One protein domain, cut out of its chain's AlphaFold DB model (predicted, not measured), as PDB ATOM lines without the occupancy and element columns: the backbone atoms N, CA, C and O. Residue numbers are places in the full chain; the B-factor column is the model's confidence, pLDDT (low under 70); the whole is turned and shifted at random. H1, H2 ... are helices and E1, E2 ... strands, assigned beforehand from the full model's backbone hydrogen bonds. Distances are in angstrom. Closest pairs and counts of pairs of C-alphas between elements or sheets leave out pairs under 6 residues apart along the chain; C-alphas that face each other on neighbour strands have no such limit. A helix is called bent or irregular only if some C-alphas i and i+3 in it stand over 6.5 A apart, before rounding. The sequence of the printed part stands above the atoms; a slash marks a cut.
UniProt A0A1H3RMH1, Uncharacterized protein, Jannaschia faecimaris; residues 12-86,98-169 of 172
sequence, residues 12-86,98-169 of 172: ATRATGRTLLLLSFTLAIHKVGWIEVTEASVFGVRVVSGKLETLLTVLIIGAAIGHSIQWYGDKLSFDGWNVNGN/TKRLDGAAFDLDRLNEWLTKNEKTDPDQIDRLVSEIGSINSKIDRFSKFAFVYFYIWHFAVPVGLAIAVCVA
ATOM      1  N   ALA A  12     157.614 206.933  99.891       87.69
ATOM      2  CA  ALA A  12     158.876 206.861  99.167       87.69
ATOM      3  C   ALA A  12     158.667 207.154  97.675       87.69
ATOM      4  O   ALA A  12     159.256 208.109  97.172       87.69
ATOM      5  N   THR A  13     157.747 206.443  97.012       91.00
ATOM      6  CA  THR A  13     157.424 206.652  95.588       91.00
ATOM      7  C   THR A  13     156.948 208.074  95.310       91.00
ATOM      8  O   THR A  13     157.369 208.697  94.336       91.00
ATOM      9  N   ARG A  14     156.137 208.650  96.210       90.62
ATOM     10  CA  ARG A  14     155.725 210.061  96.116       90.62
ATOM     11  C   ARG A  14     156.908 211.025  96.214       90.62
ATOM     12  O   ARG A  14     156.961 212.001  95.471       90.62
ATOM     13  N   ALA A  15     157.840 210.778  97.133       92.44
ATOM     14  CA  ALA A  15     159.019 211.619  97.307       92.44
ATOM     15  C   ALA A  15     159.953 211.530  96.094       92.44
ATOM     16  O   ALA A  15     160.338 212.562  95.549       92.44
ATOM     17  N   THR A  16     160.265 210.321  95.621       93.06
ATOM     18  CA  THR A  16     161.141 210.136  94.456       93.06
ATOM     19  C   THR A  16     160.513 210.629  93.162       93.06
ATOM     20  O   THR A  16     161.218 211.243  92.365       93.06
ATOM     21  N   GLY A  17     159.199 210.467  92.984       92.31
ATOM     22  CA  GLY A  17     158.478 211.018  91.835       92.31
ATOM     23  C   GLY A  17     158.557 212.544  91.787       92.31
ATOM     24  O   GLY A  17     158.862 213.115  90.743       92.31
ATOM     25  N   ARG A  18     158.379 213.223  92.931       94.19
ATOM     26  CA  ARG A  18     158.551 214.685  93.029       94.19
ATOM     27  C   ARG A  18     159.979 215.118  92.723       94.19
ATOM     28  O   ARG A  18     160.160 216.070  91.972       94.19
ATOM     29  N   THR A  19     160.982 214.432  93.268       94.00
ATOM     30  CA  THR A  19     162.392 214.737  92.981       94.00
ATOM     31  C   THR A  19     162.701 214.581  91.496       94.00
ATOM     32  O   THR A  19     163.322 215.461  90.907       94.00
ATOM     33  N   LEU A  20     162.224 213.502  90.870       95.50
ATOM     34  CA  LEU A  20     162.412 213.263  89.442       95.50
ATOM     35  C   LEU A  20     161.756 214.360  88.596       95.50
ATOM     36  O   LEU A  20     162.388 214.882  87.677       95.50
ATOM     37  N   LEU A  21     160.528 214.758  88.939       95.44
ATOM     38  CA  LEU A  21     159.830 215.865  88.284       95.44
ATOM     39  C   LEU A  21     160.580 217.190  88.442       95.44
ATOM     40  O   LEU A  21     160.757 217.900  87.461       95.44
ATOM     41  N   LEU A  22     161.063 217.509  89.645       94.50
ATOM     42  CA  LEU A  22     161.809 218.741  89.914       94.50
ATOM     43  C   LEU A  22     163.122 218.806  89.132       94.50
ATOM     44  O   LEU A  22     163.426 219.842  88.542       94.50
ATOM     45  N   LEU A  23     163.883 217.710  89.091       93.00
ATOM     46  CA  LEU A  23     165.126 217.643  88.321       93.00
ATOM     47  C   LEU A  23     164.851 217.772  86.818       93.00
ATOM     48  O   LEU A  23     165.509 218.558  86.140       93.00
ATOM     49  N   SER A  24     163.840 217.058  86.317       93.56
ATOM     50  CA  SER A  24     163.457 217.102  84.902       93.56
ATOM     51  C   SER A  24     162.953 218.488  84.500       93.56
ATOM     52  O   SER A  24     163.333 219.008  83.457       93.56
ATOM     53  N   PHE A  25     162.149 219.129  85.347       92.19
ATOM     54  CA  PHE A  25     161.651 220.481  85.111       92.19
ATOM     55  C   PHE A  25     162.774 221.524  85.158       92.19
ATOM     56  O   PHE A  25     162.836 222.390  84.291       92.19
ATOM     57  N   THR A  26     163.708 221.399  86.105       90.06
ATOM     58  CA  THR A  26     164.906 222.256  86.165       90.06
ATOM     59  C   THR A  26     165.717 222.162  84.874       90.06
ATOM     60  O   THR A  26     166.099 223.186  84.310       90.06
ATOM     61  N   LEU A  27     165.942 220.944  84.370       88.62
ATOM     62  CA  LEU A  27     166.655 220.745  83.112       88.62
ATOM     63  C   LEU A  27     165.868 221.293  81.910       88.62
ATOM     64  O   LEU A  27     166.466 221.906  81.031       88.62
ATOM     65  N   ALA A  28     164.541 221.143  81.888       90.00
ATOM     66  CA  ALA A  28     163.697 221.709  80.837       90.00
ATOM     67  C   ALA A  28     163.797 223.240  80.789       90.00
ATOM     68  O   ALA A  28     164.032 223.805  79.726       90.00
ATOM     69  N   ILE A  29     163.686 223.908  81.943       87.31
ATOM     70  CA  ILE A  29     163.827 225.367  82.042       87.31
ATOM     71  C   ILE A  29     165.215 225.813  81.569       87.31
ATOM     72  O   ILE A  29     165.331 226.797  80.839       87.31
ATOM     73  N   HIS A  30     166.264 225.085  81.966       84.25
ATOM     74  CA  HIS A  30     167.625 225.388  81.540       84.25
ATOM     75  C   HIS A  30     167.788 225.267  80.017       84.25
ATOM     76  O   HIS A  30     168.328 226.177  79.395       84.25
ATOM     77  N   LYS A  31     167.247 224.208  79.398       84.12
ATOM     78  CA  LYS A  31     167.279 224.010  77.936       84.12
ATOM     79  C   LYS A  31     166.503 225.065  77.148       84.12
ATOM     80  O   LYS A  31     166.867 225.359  76.018       84.12
ATOM     81  N   VAL A  32     165.450 225.637  77.732       83.75
ATOM     82  CA  VAL A  32     164.672 226.731  77.123       83.75
ATOM     83  C   VAL A  32     165.405 228.082  77.232       83.75
ATOM     84  O   VAL A  32     164.961 229.078  76.668       83.75
ATOM     85  N   GLY A  33     166.538 228.148  77.941       74.00
ATOM     86  CA  GLY A  33     167.308 229.383  78.105       74.00
ATOM     87  C   GLY A  33     166.665 230.385  79.068       74.00
ATOM     88  O   GLY A  33     167.083 231.534  79.136       74.00
ATOM     89  N   TRP A  34     165.657 229.970  79.842       73.00
ATOM     90  CA  TRP A  34     165.035 230.820  80.866       73.00
ATOM     91  C   TRP A  34     165.938 231.053  82.080       73.00
ATOM     92  O   TRP A  34     165.734 232.011  82.821       73.00
ATOM     93  N   ILE A  35     166.914 230.169  82.304       66.56
ATOM     94  CA  ILE A  35     167.910 230.308  83.365       66.56
ATOM     95  C   ILE A  35     169.299 230.175  82.742       66.56
ATOM     96  O   ILE A  35     169.765 229.067  82.455       66.56
ATOM     97  N   GLU A  36     169.974 231.311  82.591       61.56
ATOM     98  CA  GLU A  36     171.409 231.369  82.325       61.56
ATOM     99  C   GLU A  36     172.161 231.233  83.649       61.56
ATOM    100  O   GLU A  36     172.186 232.138  84.485       61.56
ATOM    101  N   VAL A  37     172.752 230.062  83.872       62.75
ATOM    102  CA  VAL A  37     173.582 229.818  85.051       62.75
ATOM    103  C   VAL A  37     175.021 230.139  84.678       62.75
ATOM    104  O   VAL A  37     175.693 229.293  84.107       62.75
ATOM    105  N   THR A  38     175.492 231.344  84.990       56.44
ATOM    106  CA  THR A  38     176.877 231.777  84.722       56.44
ATOM    107  C   THR A  38     177.901 231.016  85.572       56.44
ATOM    108  O   THR A  38     178.942 230.605  85.056       56.44
ATOM    109  N   GLU A  39     177.582 230.729  86.838       53.62
ATOM    110  CA  GLU A  39     178.320 229.798  87.705       53.62
ATOM    111  C   GLU A  39     177.348 229.077  88.659       53.62
ATOM    112  O   GLU A  39     176.656 229.715  89.452       53.62
ATOM    113  N   ALA A  40     177.295 227.740  88.615       57.22
ATOM    114  CA  ALA A  40     176.543 226.937  89.584       57.22
ATOM    115  C   ALA A  40     177.506 226.325  90.605       57.22
ATOM    116  O   ALA A  40     178.416 225.585  90.243       57.22
ATOM    117  N   SER A  41     177.293 226.588  91.890       54.44
ATOM    118  CA  SER A  41     178.002 225.911  92.980       54.44
ATOM    119  C   SER A  41     177.100 224.819  93.551       54.44
ATOM    120  O   SER A  41     176.106 225.126  94.208       54.44
ATOM    121  N   VAL A  42     177.456 223.550  93.347       57.78
ATOM    122  CA  VAL A  42     176.756 222.407  93.956       57.78
ATOM    123  C   VAL A  42     177.717 221.724  94.928       57.78
ATOM    124  O   VAL A  42     178.787 221.275  94.526       57.78
ATOM    125  N   PHE A  43     177.373 221.691  96.222       54.88
ATOM    126  CA  PHE A  43     178.227 221.161  97.306       54.88
ATOM    127  C   PHE A  43     179.656 221.742  97.341       54.88
ATOM    128  O   PHE A  43     180.615 221.044  97.659       54.88
ATOM    129  N   GLY A  44     179.816 223.023  96.990       54.38
ATOM    130  CA  GLY A  44     181.122 223.695  96.950       54.38
ATOM    131  C   GLY A  44     181.958 223.397  95.699       54.38
ATOM    132  O   GLY A  44     183.032 223.972  95.537       54.38
ATOM    133  N   VAL A  45     181.467 222.558  94.780       57.28
ATOM    134  CA  VAL A  45     182.090 222.332  93.471       57.28
ATOM    135  C   VAL A  45     181.529 223.349  92.482       57.28
ATOM    136  O   VAL A  45     180.322 223.382  92.230       57.28
ATOM    137  N   ARG A  46     182.408 224.182  91.911       60.22
ATOM    138  CA  ARG A  46     182.055 225.082  90.806       60.22
ATOM    139  C   ARG A  46     181.791 224.248  89.556       60.22
ATOM    140  O   ARG A  46     182.705 223.669  88.970       60.22
ATOM    141  N   VAL A  47     180.530 224.166  89.164       58.97
ATOM    142  CA  VAL A  47     180.097 223.535  87.926       58.97
ATOM    143  C   VAL A  47     180.245 224.572  86.821       58.97
ATOM    144  O   VAL A  47     179.512 225.557  86.766       58.97
ATOM    145  N   VAL A  48     181.232 224.352  85.952       62.81
ATOM    146  CA  VAL A  48     181.401 225.114  84.708       62.81
ATOM    147  C   VAL A  48     180.100 225.013  83.910       62.81
ATOM    148  O   VAL A  48     179.588 223.904  83.754       62.81
ATOM    149  N   SER A  49     179.596 226.138  83.392       59.81
ATOM    150  CA  SER A  49     178.310 226.253  82.673       59.81
ATOM    151  C   SER A  49     178.037 225.111  81.676       59.81
ATOM    152  O   SER A  49     176.921 224.613  81.598       59.81
ATOM    153  N   GLY A  50     179.066 224.596  80.990       66.19
ATOM    154  CA  GLY A  50     178.936 223.489  80.031       66.19
ATOM    155  C   GLY A  50     178.781 222.073  80.617       66.19
ATOM    156  O   GLY A  50     178.624 221.127  79.856       66.19
ATOM    157  N   LYS A  51     178.859 221.884  81.942       75.12
ATOM    158  CA  LYS A  51     178.723 220.566  82.604       75.12
ATOM    159  C   LYS A  51     177.430 220.412  83.405       75.12
ATOM    160  O   LYS A  51     177.152 219.308  83.876       75.12
ATOM    161  N   LEU A  52     176.650 221.483  83.566       80.12
ATOM    162  CA  LEU A  52     175.402 221.461  84.330       80.12
ATOM    163  C   LEU A  52     174.362 220.543  83.679       80.12
ATOM    164  O   LEU A  52     173.750 219.736  84.374       80.12
ATOM    165  N   GLU A  53     174.223 220.604  82.351       84.12
ATOM    166  CA  GLU A  53     173.323 219.732  81.588       84.12
ATOM    167  C   GLU A  53     173.660 218.249  81.812       84.12
ATOM    168  O   GLU A  53     172.792 217.443  82.158       84.12
ATOM    169  N   THR A  54     174.943 217.898  81.695       85.94
ATOM    170  CA  THR A  54     175.432 216.535  81.922       85.94
ATOM    171  C   THR A  54     175.179 216.083  83.358       85.94
ATOM    172  O   THR A  54     174.703 214.971  83.577       85.94
ATOM    173  N   LEU A  55     175.457 216.943  84.344       86.69
ATOM    174  CA  LEU A  55     175.229 216.639  85.755       86.69
ATOM    175  C   LEU A  55     173.744 216.384  86.039       86.69
ATOM    176  O   LEU A  55     173.402 215.373  86.650       86.69
ATOM    177  N   LEU A  56     172.861 217.271  85.572       88.94
ATOM    178  CA  LEU A  56     171.415 217.123  85.738       88.94
ATOM    179  C   LEU A  56     170.907 215.855  85.056       88.94
ATOM    180  O   LEU A  56     170.125 215.123  85.652       88.94
ATOM    181  N   THR A  57     171.405 215.542  83.860       90.31
ATOM    182  CA  THR A  57     171.051 214.314  83.135       90.31
ATOM    183  C   THR A  57     171.425 213.065  83.938       90.31
ATOM    184  O   THR A  57     170.600 212.168  84.103       90.31
ATOM    185  N   VAL A  58     172.633 213.015  84.513       91.56
ATOM    186  CA  VAL A  58     173.067 211.896  85.370       91.56
ATOM    187  C   VAL A  58     172.185 211.773  86.617       91.56
ATOM    188  O   VAL A  58     171.766 210.667  86.966       91.56
ATOM    189  N   LEU A  59     171.855 212.896  87.266       93.19
ATOM    190  CA  LEU A  59     170.967 212.911  88.433       93.19
ATOM    191  C   LEU A  59     169.550 212.438  88.083       93.19
ATOM    192  O   LEU A  59     168.968 211.664  88.842       93.19
ATOM    193  N   ILE A  60     169.012 212.853  86.933       94.94
ATOM    194  CA  ILE A  60     167.701 212.424  86.431       94.94
ATOM    195  C   ILE A  60     167.695 210.917  86.176       94.94
ATOM    196  O   ILE A  60     166.776 210.243  86.627       94.94
ATOM    197  N   ILE A  61     168.722 210.366  85.519       94.31
ATOM    198  CA  ILE A  61     168.819 208.919  85.261       94.31
ATOM    199  C   ILE A  61     168.861 208.139  86.581       94.31
ATOM    200  O   ILE A  61     168.093 207.192  86.765       94.31
ATOM    201  N   GLY A  62     169.709 208.555  87.529       93.31
ATOM    202  CA  GLY A  62     169.788 207.920  88.846       93.31
ATOM    203  C   GLY A  62     168.462 207.984  89.610       93.31
ATOM    204  O   GLY A  62     167.997 206.976  90.150       93.31
ATOM    205  N   ALA A  63     167.806 209.148  89.600       93.75
ATOM    206  CA  ALA A  63     166.496 209.339  90.214       93.75
ATOM    207  C   ALA A  63     165.401 208.510  89.522       93.75
ATOM    208  O   ALA A  63     164.550 207.954  90.212       93.75
ATOM    209  N   ALA A  64     165.437 208.368  88.193       95.19
ATOM    210  CA  ALA A  64     164.478 207.578  87.422       95.19
ATOM    211  C   ALA A  64     164.578 206.083  87.743       95.19
ATOM    212  O   ALA A  64     163.551 205.425  87.927       95.19
ATOM    213  N   ILE A  65     165.797 205.554  87.882       95.62
ATOM    214  CA  ILE A  65     166.025 204.167  88.308       95.62
ATOM    215  C   ILE A  65     165.498 203.965  89.732       95.62
ATOM    216  O   ILE A  65     164.704 203.055  89.975       95.62
ATOM    217  N   GLY A  66     165.883 204.838  90.669       93.56
ATOM    218  CA  GLY A  66     165.435 204.754  92.061       93.56
ATOM    219  C   GLY A  66     163.913 204.848  92.200       93.56
ATOM    220  O   GLY A  66     163.306 204.065  92.933       93.56
ATOM    221  N   HIS A  67     163.288 205.758  91.454       95.06
ATOM    222  CA  HIS A  67     161.838 205.905  91.405       95.06
ATOM    223  C   HIS A  67     161.158 204.659  90.827       95.06
ATOM    224  O   HIS A  67     160.201 204.165  91.416       95.06
ATOM    225  N   SER A  68     161.692 204.092  89.741       94.44
ATOM    226  CA  SER A  68     161.148 202.876  89.121       94.44
ATOM    227  C   SER A  68     161.194 201.672  90.062       94.44
ATOM    228  O   SER A  68     160.238 200.904  90.111       94.44
ATOM    229  N   ILE A  69     162.263 201.520  90.854       93.69
ATOM    230  CA  ILE A  69     162.373 200.451  91.860       93.69
ATOM    231  C   ILE A  69     161.310 200.618  92.952       93.69
ATOM    232  O   ILE A  69     160.642 199.653  93.320       93.69
ATOM    233  N   GLN A  70     161.140 201.837  93.471       91.31
ATOM    234  CA  GLN A  70     160.140 202.111  94.507       91.31
ATOM    235  C   GLN A  70     158.717 201.912  93.986       91.31
ATOM    236  O   GLN A  70     157.921 201.225  94.625       91.31
ATOM    237  N   TRP A  71     158.431 202.429  92.789       93.00
ATOM    238  CA  TRP A  71     157.150 202.228  92.128       93.00
ATOM    239  C   TRP A  71     156.884 200.747  91.846       93.00
ATOM    240  O   TRP A  71     155.770 200.287  92.055       93.00
ATOM    241  N   TYR A  72     157.895 199.970  91.444       90.19
ATOM    242  CA  TYR A  72     157.740 198.528  91.241       90.19
ATOM    243  C   TYR A  72     157.405 197.792  92.547       90.19
ATOM    244  O   TYR A  72     156.559 196.901  92.551       90.19
ATOM    245  N   GLY A  73     158.009 198.193  93.670       85.94
ATOM    246  CA  GLY A  73     157.638 197.682  94.991       85.94
ATOM    247  C   GLY A  73     156.178 197.983  95.345       85.94
ATOM    248  O   GLY A  73     155.448 197.088  95.772       85.94
ATOM    249  N   ASP A  74     155.730 199.214  95.094       85.00
ATOM    250  CA  ASP A  74     154.328 199.595  95.275       85.00
ATOM    251  C   ASP A  74     153.411 198.855  94.292       85.00
ATOM    252  O   ASP A  74     152.308 198.477  94.668       85.00
ATOM    253  N   LYS A  75     153.874 198.572  93.067       85.62
ATOM    254  CA  LYS A  75     153.126 197.821  92.053       85.62
ATOM    255  C   LYS A  75     152.882 196.399  92.520       85.62
ATOM    256  O   LYS A  75     151.758 195.938  92.432       85.62
ATOM    257  N   LEU A  76     153.888 195.724  93.073       81.62
ATOM    258  CA  LEU A  76     153.699 194.391  93.649       81.62
ATOM    259  C   LEU A  76     152.668 194.404  94.783       81.62
ATOM    260  O   LEU A  76     151.900 193.458  94.921       81.62
ATOM    261  N   SER A  77     152.611 195.480  95.572       75.06
ATOM    262  CA  SER A  77     151.589 195.626  96.611       75.06
ATOM    263  C   SER A  77     150.209 195.988  96.055       75.06
ATOM    264  O   SER A  77     149.204 195.522  96.588       75.06
ATOM    265  N   PHE A  78     150.141 196.814  95.013       75.31
ATOM    266  CA  PHE A  78     148.911 197.203  94.325       75.31
ATOM    267  C   PHE A  78     148.307 196.011  93.574       75.31
ATOM    268  O   PHE A  78     147.119 195.717  93.690       75.31
ATOM    269  N   ASP A  79     149.153 195.254  92.883       70.94
ATOM    270  CA  ASP A  79     148.809 193.978  92.281       70.94
ATOM    271  C   ASP A  79     148.463 192.964  93.373       70.94
ATOM    272  O   ASP A  79     147.519 192.223  93.185       70.94
ATOM    273  N   GLY A  80     149.113 192.977  94.544       59.19
ATOM    274  CA  GLY A  80     148.746 192.156  95.710       59.19
ATOM    275  C   GLY A  80     147.412 192.534  96.373       59.19
ATOM    276  O   GLY A  80     146.758 191.698  96.992       59.19
ATOM    277  N   TRP A  81     146.934 193.767  96.211       57.62
ATOM    278  CA  TRP A  81     145.538 194.118  96.505       57.62
ATOM    279  C   TRP A  81     144.568 193.489  95.495       57.62
ATOM    280  O   TRP A  81     143.434 193.152  95.836       57.62
ATOM    281  N   ASN A  82     145.040 193.273  94.270       52.25
ATOM    282  CA  ASN A  82     144.333 192.624  93.171       52.25
ATOM    283  C   ASN A  82     144.624 191.109  93.043       52.25
ATOM    284  O   ASN A  82     143.971 190.432  92.257       52.25
ATOM    285  N   VAL A  83     145.559 190.549  93.809       38.34
ATOM    286  CA  VAL A  83     146.027 189.160  93.742       38.34
ATOM    287  C   VAL A  83     146.197 188.686  95.180       38.34
ATOM    288  O   VAL A  83     147.126 189.093  95.866       38.34
ATOM    289  N   ASN A  84     145.299 187.797  95.603       36.78
ATOM    290  CA  ASN A  84     145.130 187.239  96.952       36.78
ATOM    291  C   ASN A  84     144.164 188.011  97.860       36.78
ATOM    292  O   ASN A  84     144.505 188.532  98.922       36.78
ATOM    293  N   GLY A  85     142.884 187.936  97.497       37.62
ATOM    294  CA  GLY A  85     141.827 187.844  98.494       37.62
ATOM    295  C   GLY A  85     141.869 186.477  99.177       37.62
ATOM    296  O   GLY A  85     141.110 185.596  98.801       37.62
ATOM    297  N   ASN A  86     142.744 186.296 100.170       31.34
ATOM    298  CA  ASN A  86     142.522 185.233 101.146       31.34
ATOM    299  C   ASN A  86     141.619 185.752 102.270       31.34
ATOM    300  O   ASN A  86     141.946 186.723 102.951       31.34
ATOM    301  N   THR A  98     139.454 186.425  90.917       44.94
ATOM    302  CA  THR A  98     139.107 187.778  90.487       44.94
ATOM    303  C   THR A  98     139.571 188.782  91.533       44.94
ATOM    304  O   THR A  98     139.400 188.606  92.738       44.94
ATOM    305  N   LYS A  99     140.235 189.823  91.037       53.12
ATOM    306  CA  LYS A  99     140.828 190.937  91.780       53.12
ATOM    307  C   LYS A  99     139.844 191.488  92.809       53.12
ATOM    308  O   LYS A  99     138.694 191.649  92.456       53.12
ATOM    309  N   ARG A 100     140.244 191.807  94.045       60.47
ATOM    310  CA  ARG A 100     139.304 192.133  95.149       60.47
ATOM    311  C   ARG A 100     138.170 193.108  94.790       60.47
ATOM    312  O   ARG A 100     137.058 192.917  95.261       60.47
ATOM    313  N   LEU A 101     138.436 194.125  93.969       56.72
ATOM    314  CA  LEU A 101     137.414 195.078  93.517       56.72
ATOM    315  C   LEU A 101     136.598 194.565  92.326       56.72
ATOM    316  O   LEU A 101     135.378 194.648  92.359       56.72
ATOM    317  N   ASP A 102     137.248 193.990  91.313       55.06
ATOM    318  CA  ASP A 102     136.549 193.439  90.141       55.06
ATOM    319  C   ASP A 102     135.750 192.168  90.503       55.06
ATOM    320  O   ASP A 102     134.709 191.890  89.925       55.06
ATOM    321  N   GLY A 103     136.217 191.411  91.495       58.94
ATOM    322  CA  GLY A 103     135.551 190.268  92.106       58.94
ATOM    323  C   GLY A 103     134.373 190.696  92.968       58.94
ATOM    324  O   GLY A 103     133.309 190.117  92.836       58.94
ATOM    325  N   ALA A 104     134.507 191.769  93.757       62.84
ATOM    326  CA  ALA A 104     133.365 192.346  94.466       62.84
ATOM    327  C   ALA A 104     132.303 192.890  93.495       62.84
ATOM    328  O   ALA A 104     131.118 192.673  93.714       62.84
ATOM    329  N   ALA A 105     132.712 193.555  92.410       62.78
ATOM    330  CA  ALA A 105     131.814 193.975  91.332       62.78
ATOM    331  C   ALA A 105     131.091 192.775  90.695       62.78
ATOM    332  O   ALA A 105     129.871 192.792  90.551       62.78
ATOM    333  N   PHE A 106     131.827 191.703  90.396       65.06
ATOM    334  CA  PHE A 106     131.281 190.471  89.832       65.06
ATOM    335  C   PHE A 106     130.319 189.743  90.787       65.06
ATOM    336  O   PHE A 106     129.250 189.303  90.369       65.06
ATOM    337  N   ASP A 107     130.663 189.637  92.072       65.75
ATOM    338  CA  ASP A 107     129.815 189.020  93.096       65.75
ATOM    339  C   ASP A 107     128.526 189.827  93.314       65.75
ATOM    340  O   ASP A 107     127.454 189.248  93.497       65.75
ATOM    341  N   LEU A 108     128.610 191.158  93.235       67.38
ATOM    342  CA  LEU A 108     127.459 192.058  93.281       67.38
ATOM    343  C   LEU A 108     126.565 191.923  92.042       67.38
ATOM    344  O   LEU A 108     125.345 191.871  92.187       67.38
ATOM    345  N   ASP A 109     127.141 191.798  90.847       68.38
ATOM    346  CA  ASP A 109     126.375 191.535  89.622       68.38
ATOM    347  C   ASP A 109     125.685 190.165  89.676       68.38
ATOM    348  O   ASP A 109     124.510 190.040  89.331       68.38
ATOM    349  N   ARG A 110     126.359 189.143  90.212       70.19
ATOM    350  CA  ARG A 110     125.768 187.815  90.419       70.19
ATOM    351  C   ARG A 110     124.644 187.839  91.457       70.19
ATOM    352  O   ARG A 110     123.636 187.152  91.286       70.19
ATOM    353  N   LEU A 111     124.801 188.619  92.526       70.50
ATOM    354  CA  LEU A 111     123.760 188.830  93.531       70.50
ATOM    355  C   LEU A 111     122.548 189.553  92.928       70.50
ATOM    356  O   LEU A 111     121.415 189.148  93.180       70.50
ATOM    357  N   ASN A 112     122.779 190.566  92.093       70.19
ATOM    358  CA  ASN A 112     121.737 191.262  91.341       70.19
ATOM    359  C   ASN A 112     120.957 190.298  90.421       70.19
ATOM    360  O   ASN A 112     119.725 190.246  90.458       70.19
ATOM    361  N   GLU A 113     121.659 189.458  89.657       71.62
ATOM    362  CA  GLU A 113     121.039 188.425  88.814       71.62
ATOM    363  C   GLU A 113     120.253 187.373  89.613       71.62
ATOM    364  O   GLU A 113     119.241 186.852  89.142       71.62
ATOM    365  N   TRP A 114     120.716 187.024  90.814       74.00
ATOM    366  CA  TRP A 114     120.025 186.075  91.688       74.00
ATOM    367  C   TRP A 114     118.756 186.679  92.301       74.00
ATOM    368  O   TRP A 114     117.723 186.010  92.342       74.00
ATOM    369  N   LEU A 115     118.814 187.941  92.738       69.06
ATOM    370  CA  LEU A 115     117.674 188.671  93.298       69.06
ATOM    371  C   LEU A 115     116.573 188.896  92.256       69.06
ATOM    372  O   LEU A 115     115.406 188.672  92.552       69.06
ATOM    373  N   THR A 116     116.939 189.249  91.023       70.00
ATOM    374  CA  THR A 116     115.982 189.436  89.915       70.00
ATOM    375  C   THR A 116     115.320 188.136  89.443       70.00
ATOM    376  O   THR A 116     114.251 188.181  88.842       70.00
ATOM    377  N   LYS A 117     115.921 186.968  89.715       71.38
ATOM    378  CA  LYS A 117     115.374 185.650  89.338       71.38
ATOM    379  C   LYS A 117     114.538 184.977  90.428       71.38
ATOM    380  O   LYS A 117     113.835 184.016  90.119       71.38
ATOM    381  N   ASN A 118     114.616 185.419  91.684       66.88
ATOM    382  CA  ASN A 118     113.902 184.778  92.789       66.88
ATOM    383  C   ASN A 118     112.557 185.448  93.086       66.88
ATOM    384  O   ASN A 118     112.480 186.518  93.674       66.88
ATOM    385  N   GLU A 119     111.485 184.730  92.759       56.03
ATOM    386  CA  GLU A 119     110.078 185.160  92.805       56.03
ATOM    387  C   GLU A 119     109.479 185.287  94.229       56.03
ATOM    388  O   GLU A 119     108.312 185.629  94.390       56.03
ATOM    389  N   LYS A 120     110.247 184.975  95.285       61.97
ATOM    390  CA  LYS A 120     109.754 184.877  96.679       61.97
ATOM    391  C   LYS A 120     110.008 186.113  97.546       61.97
ATOM    392  O   LYS A 120     109.708 186.080  98.739       61.97
ATOM    393  N   THR A 121     110.561 187.175  96.978       59.97
ATOM    394  CA  THR A 121     110.905 188.398  97.709       59.97
ATOM    395  C   THR A 121     109.992 189.536  97.254       59.97
ATOM    396  O   THR A 121     109.584 189.576  96.098       59.97
ATOM    397  N   ASP A 122     109.622 190.424  98.179       72.56
ATOM    398  CA  ASP A 122     108.771 191.589  97.909       72.56
ATOM    399  C   ASP A 122     109.338 192.408  96.724       72.56
ATOM    400  O   ASP A 122     110.485 192.861  96.826       72.56
ATOM    401  N   PRO A 123     108.596 192.582  95.609       70.94
ATOM    402  CA  PRO A 123     109.104 193.217  94.389       70.94
ATOM    403  C   PRO A 123     109.713 194.600  94.637       70.94
ATOM    404  O   PRO A 123     110.794 194.906  94.133       70.94
ATOM    405  N   ASP A 124     109.089 195.394  95.510       74.75
ATOM    406  CA  ASP A 124     109.553 196.743  95.848       74.75
ATOM    407  C   ASP A 124     110.875 196.731  96.640       74.75
ATOM    408  O   ASP A 124     111.661 197.681  96.578       74.75
ATOM    409  N   GLN A 125     111.143 195.664  97.402       72.25
ATOM    410  CA  GLN A 125     112.413 195.483  98.113       72.25
ATOM    411  C   GLN A 125     113.516 194.988  97.178       72.25
ATOM    412  O   GLN A 125     114.660 195.429  97.315       72.25
ATOM    413  N   ILE A 126     113.181 194.117  96.217       69.94
ATOM    414  CA  ILE A 126     114.115 193.661  95.179       69.94
ATOM    415  C   ILE A 126     114.591 194.862  94.361       69.94
ATOM    416  O   ILE A 126     115.796 195.071  94.258       69.94
ATOM    417  N   ASP A 127     113.681 195.699  93.862       73.50
ATOM    418  CA  ASP A 127     114.036 196.836  93.006       73.50
ATOM    419  C   ASP A 127     114.949 197.849  93.714       73.50
ATOM    420  O   ASP A 127     115.910 198.359  93.128       73.50
ATOM    421  N   ARG A 128     114.714 198.101  95.011       77.06
ATOM    422  CA  ARG A 128     115.590 198.960  95.825       77.06
ATOM    423  C   ARG A 128     116.979 198.355  95.998       77.06
ATOM    424  O   ARG A 128     117.964 199.054  95.775       77.06
ATOM    425  N   LEU A 129     117.067 197.071  96.350       73.69
ATOM    426  CA  LEU A 129     118.343 196.373  96.530       73.69
ATOM    427  C   LEU A 129     119.129 196.284  95.220       73.69
ATOM    428  O   LEU A 129     120.327 196.548  95.207       73.69
ATOM    429  N   VAL A 130     118.459 195.982  94.110       75.94
ATOM    430  CA  VAL A 130     119.046 195.953  92.764       75.94
ATOM    431  C   VAL A 130     119.599 197.327  92.383       75.94
ATOM    432  O   VAL A 130     120.739 197.434  91.929       75.94
ATOM    433  N   SER A 131     118.837 198.397  92.628       75.88
ATOM    434  CA  SER A 131     119.291 199.770  92.391       75.88
ATOM    435  C   SER A 131     120.488 200.144  93.274       75.88
ATOM    436  O   SER A 131     121.462 200.733  92.795       75.88
ATOM    437  N   GLU A 132     120.460 199.792  94.562       76.25
ATOM    438  CA  GLU A 132     121.574 200.034  95.482       76.25
ATOM    439  C   GLU A 132     122.837 199.285  95.043       76.25
ATOM    440  O   GLU A 132     123.897 199.909  94.929       76.25
ATOM    441  N   ILE A 133     122.716 197.999  94.706       75.38
ATOM    442  CA  ILE A 133     123.800 197.150  94.199       75.38
ATOM    443  C   ILE A 133     124.369 197.716  92.893       75.38
ATOM    444  O   ILE A 133     125.584 197.888  92.781       75.38
ATOM    445  N   GLY A 134     123.514 198.092  91.937       74.31
ATOM    446  CA  GLY A 134     123.940 198.726  90.686       74.31
ATOM    447  C   GLY A 134     124.680 200.046  90.927       74.31
ATOM    448  O   GLY A 134     125.711 200.328  90.306       74.31
ATOM    449  N   SER A 135     124.221 200.842  91.898       76.81
ATOM    450  CA  SER A 135     124.908 202.073  92.296       76.81
ATOM    451  C   SER A 135     126.292 201.786  92.891       76.81
ATOM    452  O   SER A 135     127.249 202.495  92.560       76.81
ATOM    453  N   ILE A 136     126.420 200.745  93.721       74.62
ATOM    454  CA  ILE A 136     127.678 200.321  94.344       74.62
ATOM    455  C   ILE A 136     128.641 199.829  93.266       74.62
ATOM    456  O   ILE A 136     129.780 200.297  93.226       74.62
ATOM    457  N   ASN A 137     128.178 198.989  92.339       73.25
ATOM    458  CA  ASN A 137     129.002 198.483  91.246       73.25
ATOM    459  C   ASN A 137     129.548 199.634  90.377       73.25
ATOM    460  O   ASN A 137     130.752 199.754  90.154       73.25
ATOM    461  N   SER A 138     128.691 200.600  90.018       73.56
ATOM    462  CA  SER A 138     129.116 201.791  89.264       73.56
ATOM    463  C   SER A 138     130.169 202.642  89.993       73.56
ATOM    464  O   SER A 138     130.955 203.353  89.360       73.56
ATOM    465  N   LYS A 139     130.162 202.646  91.333       74.25
ATOM    466  CA  LYS A 139     131.143 203.373  92.151       74.25
ATOM    467  C   LYS A 139     132.459 202.604  92.224       74.25
ATOM    468  O   LYS A 139     133.509 203.231  92.116       74.25
ATOM    469  N   ILE A 140     132.400 201.278  92.357       73.38
ATOM    470  CA  ILE A 140     133.573 200.396  92.362       73.38
ATOM    471  C   ILE A 140     134.308 200.467  91.017       73.38
ATOM    472  O   ILE A 140     135.517 200.691  91.011       73.38
ATOM    473  N   ASP A 141     133.597 200.387  89.889       73.12
ATOM    474  CA  ASP A 141     134.199 200.502  88.551       73.12
ATOM    475  C   ASP A 141     134.878 201.868  88.341       73.12
ATOM    476  O   ASP A 141     136.044 201.955  87.943       73.12
ATOM    477  N   ARG A 142     134.188 202.962  88.696       74.56
ATOM    478  CA  ARG A 142     134.772 204.314  88.641       74.56
ATOM    479  C   ARG A 142     136.014 204.441  89.517       74.56
ATOM    480  O   ARG A 142     136.999 205.047  89.093       74.56
ATOM    481  N   PHE A 143     135.985 203.864  90.715       78.12
ATOM    482  CA  PHE A 143     137.130 203.856  91.616       78.12
ATOM    483  C   PHE A 143     138.296 203.035  91.055       78.12
ATOM    484  O   PHE A 143     139.431 203.499  91.111       78.12
ATOM    485  N   SER A 144     138.036 201.871  90.453       75.75
ATOM    486  CA  SER A 144     139.053 201.024  89.813       75.75
ATOM    487  C   SER A 144     139.760 201.763  88.669       75.75
ATOM    488  O   SER A 144     140.993 201.842  88.630       75.75
ATOM    489  N   LYS A 145     138.992 202.430  87.797       78.56
ATOM    490  CA  LYS A 145     139.529 203.284  86.722       78.56
ATOM    491  C   LYS A 145     140.359 204.441  87.270       78.56
ATOM    492  O   LYS A 145     141.463 204.693  86.788       78.56
ATOM    493  N   PHE A 146     139.854 205.125  88.296       83.81
ATOM    494  CA  PHE A 146     140.592 206.197  88.957       83.81
ATOM    495  C   PHE A 146     141.901 205.684  89.570       83.81
ATOM    496  O   PHE A 146     142.945 206.296  89.362       83.81
ATOM    497  N   ALA A 147     141.870 204.547  90.267       82.00
ATOM    498  CA  ALA A 147     143.042 203.933  90.876       82.00
ATOM    499  C   ALA A 147     144.095 203.564  89.824       82.00
ATOM    500  O   ALA A 147     145.278 203.818  90.041       82.00
ATOM    501  N   PHE A 148     143.680 203.045  88.664       84.06
ATOM    502  CA  PHE A 148     144.583 202.775  87.546       84.06
ATOM    503  C   PHE A 148     145.271 204.050  87.044       84.06
ATOM    504  O   PHE A 148     146.499 204.100  86.977       84.06
ATOM    505  N   VAL A 149     144.496 205.095  86.734       87.88
ATOM    506  CA  VAL A 149     145.032 206.384  86.263       87.88
ATOM    507  C   VAL A 149     145.972 206.983  87.308       87.88
ATOM    508  O   VAL A 149     147.097 207.375  87.003       87.88
ATOM    509  N   TYR A 150     145.544 207.010  88.563       87.81
ATOM    510  CA  TYR A 150     146.329 207.549  89.661       87.81
ATOM    511  C   TYR A 150     147.641 206.774  89.866       87.81
ATOM    512  O   TYR A 150     148.699 207.376  90.029       87.81
ATOM    513  N   PHE A 151     147.611 205.446  89.825       89.00
ATOM    514  CA  PHE A 151     148.791 204.630  90.095       89.00
ATOM    515  C   PHE A 151     149.775 204.585  88.917       89.00
ATOM    516  O   PHE A 151     150.968 204.831  89.091       89.00
ATOM    517  N   TYR A 152     149.283 204.276  87.715       89.88
ATOM    518  CA  TYR A 152     150.126 204.055  86.537       89.88
ATOM    519  C   TYR A 152     150.458 205.353  85.806       89.88
ATOM    520  O   TYR A 152     151.599 205.557  85.390       89.88
ATOM    521  N   ILE A 153     149.480 206.245  85.633       91.56
ATOM    522  CA  ILE A 153     149.696 207.466  84.851       91.56
ATOM    523  C   ILE A 153     150.369 208.516  85.730       91.56
ATOM    524  O   ILE A 153     151.461 208.983  85.410       91.56
ATOM    525  N   TRP A 154     149.758 208.854  86.865       92.94
ATOM    526  CA  TRP A 154     150.228 209.973  87.682       92.94
ATOM    527  C   TRP A 154     151.540 209.683  88.424       92.94
ATOM    528  O   TRP A 154     152.423 210.536  88.450       92.94
ATOM    529  N   HIS A 155     151.697 208.485  88.996       91.81
ATOM    530  CA  HIS A 155     152.875 208.138  89.808       91.81
ATOM    531  C   HIS A 155     153.977 207.379  89.065       91.81
ATOM    532  O   HIS A 155     154.971 207.034  89.695       91.81
ATOM    533  N   PHE A 156     153.840 207.138  87.757       93.38
ATOM    534  CA  PHE A 156     154.905 206.518  86.960       93.38
ATOM    535  C   PHE A 156     155.069 207.157  85.585       93.38
ATOM    536  O   PHE A 156     156.135 207.704  85.295       93.38
ATOM    537  N   ALA A 157     154.024 207.154  84.751       94.44
ATOM    538  CA  ALA A 157     154.134 207.658  83.382       94.44
ATOM    539  C   ALA A 157     154.500 209.149  83.329       94.44
ATOM    540  O   ALA A 157     155.338 209.534  82.521       94.44
ATOM    541  N   VAL A 158     153.922 209.983  84.199       94.81
ATOM    542  CA  VAL A 158     154.216 211.425  84.234       94.81
ATOM    543  C   VAL A 158     155.664 211.709  84.684       94.81
ATOM    544  O   VAL A 158     156.383 212.360  83.923       94.81
ATOM    545  N   PRO A 159     156.156 211.212  85.842       94.25
ATOM    546  CA  PRO A 159     157.541 211.442  86.262       94.25
ATOM    547  C   PRO A 159     158.586 210.874  85.297       94.25
ATOM    548  O   PRO A 159     159.534 211.568  84.935       94.25
ATOM    549  N   VAL A 160     158.412 209.622  84.861       94.94
ATOM    550  CA  VAL A 160     159.379 208.943  83.985       94.94
ATOM    551  C   VAL A 160     159.298 209.481  82.559       94.94
ATOM    552  O   VAL A 160     160.327 209.711  81.929       94.94
ATOM    553  N   GLY A 161     158.091 209.735  82.055       94.00
ATOM    554  CA  GLY A 161     157.877 210.303  80.727       94.00
ATOM    555  C   GLY A 161     158.501 211.687  80.587       94.00
ATOM    556  O   GLY A 161     159.186 211.939  79.597       94.00
ATOM    557  N   LEU A 162     158.351 212.555  81.597       94.00
ATOM    558  CA  LEU A 162     159.004 213.865  81.598       94.00
ATOM    559  C   LEU A 162     160.533 213.735  81.628       94.00
ATOM    560  O   LEU A 162     161.215 214.408  80.860       94.00
ATOM    561  N   ALA A 163     161.069 212.846  82.470       93.81
ATOM    562  CA  ALA A 163     162.506 212.591  82.537       93.81
ATOM    563  C   ALA A 163     163.079 212.156  81.179       93.81
ATOM    564  O   ALA A 163     164.081 212.702  80.722       93.81
ATOM    565  N   ILE A 164     162.412 211.217  80.500       93.81
ATOM    566  CA  ILE A 164     162.809 210.766  79.160       93.81
ATOM    567  C   ILE A 164     162.717 211.918  78.157       93.81
ATOM    568  O   ILE A 164     163.674 212.164  77.426       93.81
ATOM    569  N   ALA A 165     161.594 212.641  78.136       93.25
ATOM    570  CA  ALA A 165     161.364 213.727  77.187       93.25
ATOM    571  C   ALA A 165     162.455 214.801  77.276       93.25
ATOM    572  O   ALA A 165     163.002 215.207  76.255       93.25
ATOM    573  N   VAL A 166     162.825 215.215  78.489       91.75
ATOM    574  CA  VAL A 166     163.825 216.270  78.700       91.75
ATOM    575  C   VAL A 166     165.250 215.784  78.407       91.75
ATOM    576  O   VAL A 166     166.061 216.545  77.874       91.75
ATOM    577  N   CYS A 167     165.568 214.520  78.694       89.56
ATOM    578  CA  CYS A 167     166.870 213.941  78.351       89.56
ATOM    579  C   CYS A 167     167.052 213.755  76.834       89.56
ATOM    580  O   CYS A 167     168.163 213.908  76.335       89.56
ATOM    581  N   VAL A 168     165.980 213.441  76.098       89.25
ATOM    582  CA  VAL A 168     166.021 213.233  74.637       89.25
ATOM    583  C   VAL A 168     165.899 214.543  73.857       89.25
ATOM    584  O   VAL A 168     166.451 214.651  72.760       89.25
ATOM    585  N   ALA A 169     165.199 215.544  74.400       84.50
ATOM    586  CA  ALA A 169     165.074 216.854  73.774       84.50
ATOM    587  C   ALA A 169     166.465 217.451  73.513       84.50
ATOM    588  O   ALA A 169     167.250 217.648  74.441       84.50
TER     589      ALA A 169
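This is residues 12 to 86 and 98 to 169 of the 172 residues of an uncharacterized protein of Jannaschia faecimaris (UniProt A0A1H3RMH1). The model is a long rod: at one end H1, H2 and H4b form a three-helix bundle, and towards the other end H3 and H4a lie side by side as a helical hairpin. H4, only gently bent, runs back along most of the length, and the tiny hairpin of E1 and E2 lies at the bundle's end of the rod. The printed part has 147 residues, mostly helix, in the order H1, E1, E2, H2, H3, H4; the two strands make one antiparallel sheet. The whole is extended, with a radius of gyration of the C-alphas of 24.8 A and spans of 83 by 32 by 23 A.

H1, residues 12 to 31, touches H2, residues 49 to 82, closest at the C-alphas of Thr 16 and His 67, 5.3 A, at a shallow tilt of 29 degrees, opposite ways. H4, residues 123 to 168, was assigned as one helix by its hydrogen bonds but is bent: C-alphas 155 and 158 are 6.6 A apart, and its arms H4a, residues 123 to 155, and H4b, residues 158 to 168, stand at 28 degrees. H4b touches H1, closest at the C-alphas of Ser 24 and Ala 163, 5.2 A, and touches H2 with H2 residues 57 to 64 alone, closest at the C-alphas of Ala 64 and Val 160, 6.3 A. H1, H2 and H4b form an up-and-down bundle, each running against the one before it in the chain. E1, residues 40 to 42, and E2, residues 45 to 47, form an antiparallel hairpin, with N 47 and O 40 within hydrogen-bond range at 2.8 A. H3, residues 100 to 117, and H4a form a helical hairpin; they touch, closest at the C-alphas of Ala 105 and Asn 137, 5.3 A, at a shallow tilt of 18 degrees. H2 and H3 only just touch, with 3 pairs of C-alphas within 8 A, the closest those of Asn 82 and Arg 100, 5.4 A. Every O i to N i+4 pair is within hydrogen-bond range in H1, H3 and H4b; in H2 it is 28 of 30 and in H4a 27 of 29.

H1 begins at C-alpha 12, (158.876, 206.861, 99.167), and is 28.6 A long. E1 and E2 follow with 6.3 A and 6.0 A. H2 is 48.9 A long and irregular, but only just: C-alphas 50 and 53 are 6.9 A apart. H3 is 25.5 A long. H4a is 46.5 A long and begins at C-alpha 123, (109.104, 193.217, 94.389); H4b, 15.3 A long, ends at C-alpha 168, (166.021, 213.233, 74.637).

The two C-alphas farthest apart are those of Val 48 and Lys 120, 83.0 A. Residues 87 to 97 are not printed, and C-alphas 86 and 98 are 11.5 A apart across this cut. Of the links that are printed whole, none is long. The mean pLDDT of the printed part is 77.3, and 41 residues are under 70, among them residues 35 to 50, 80 to 86 and 98 to 109.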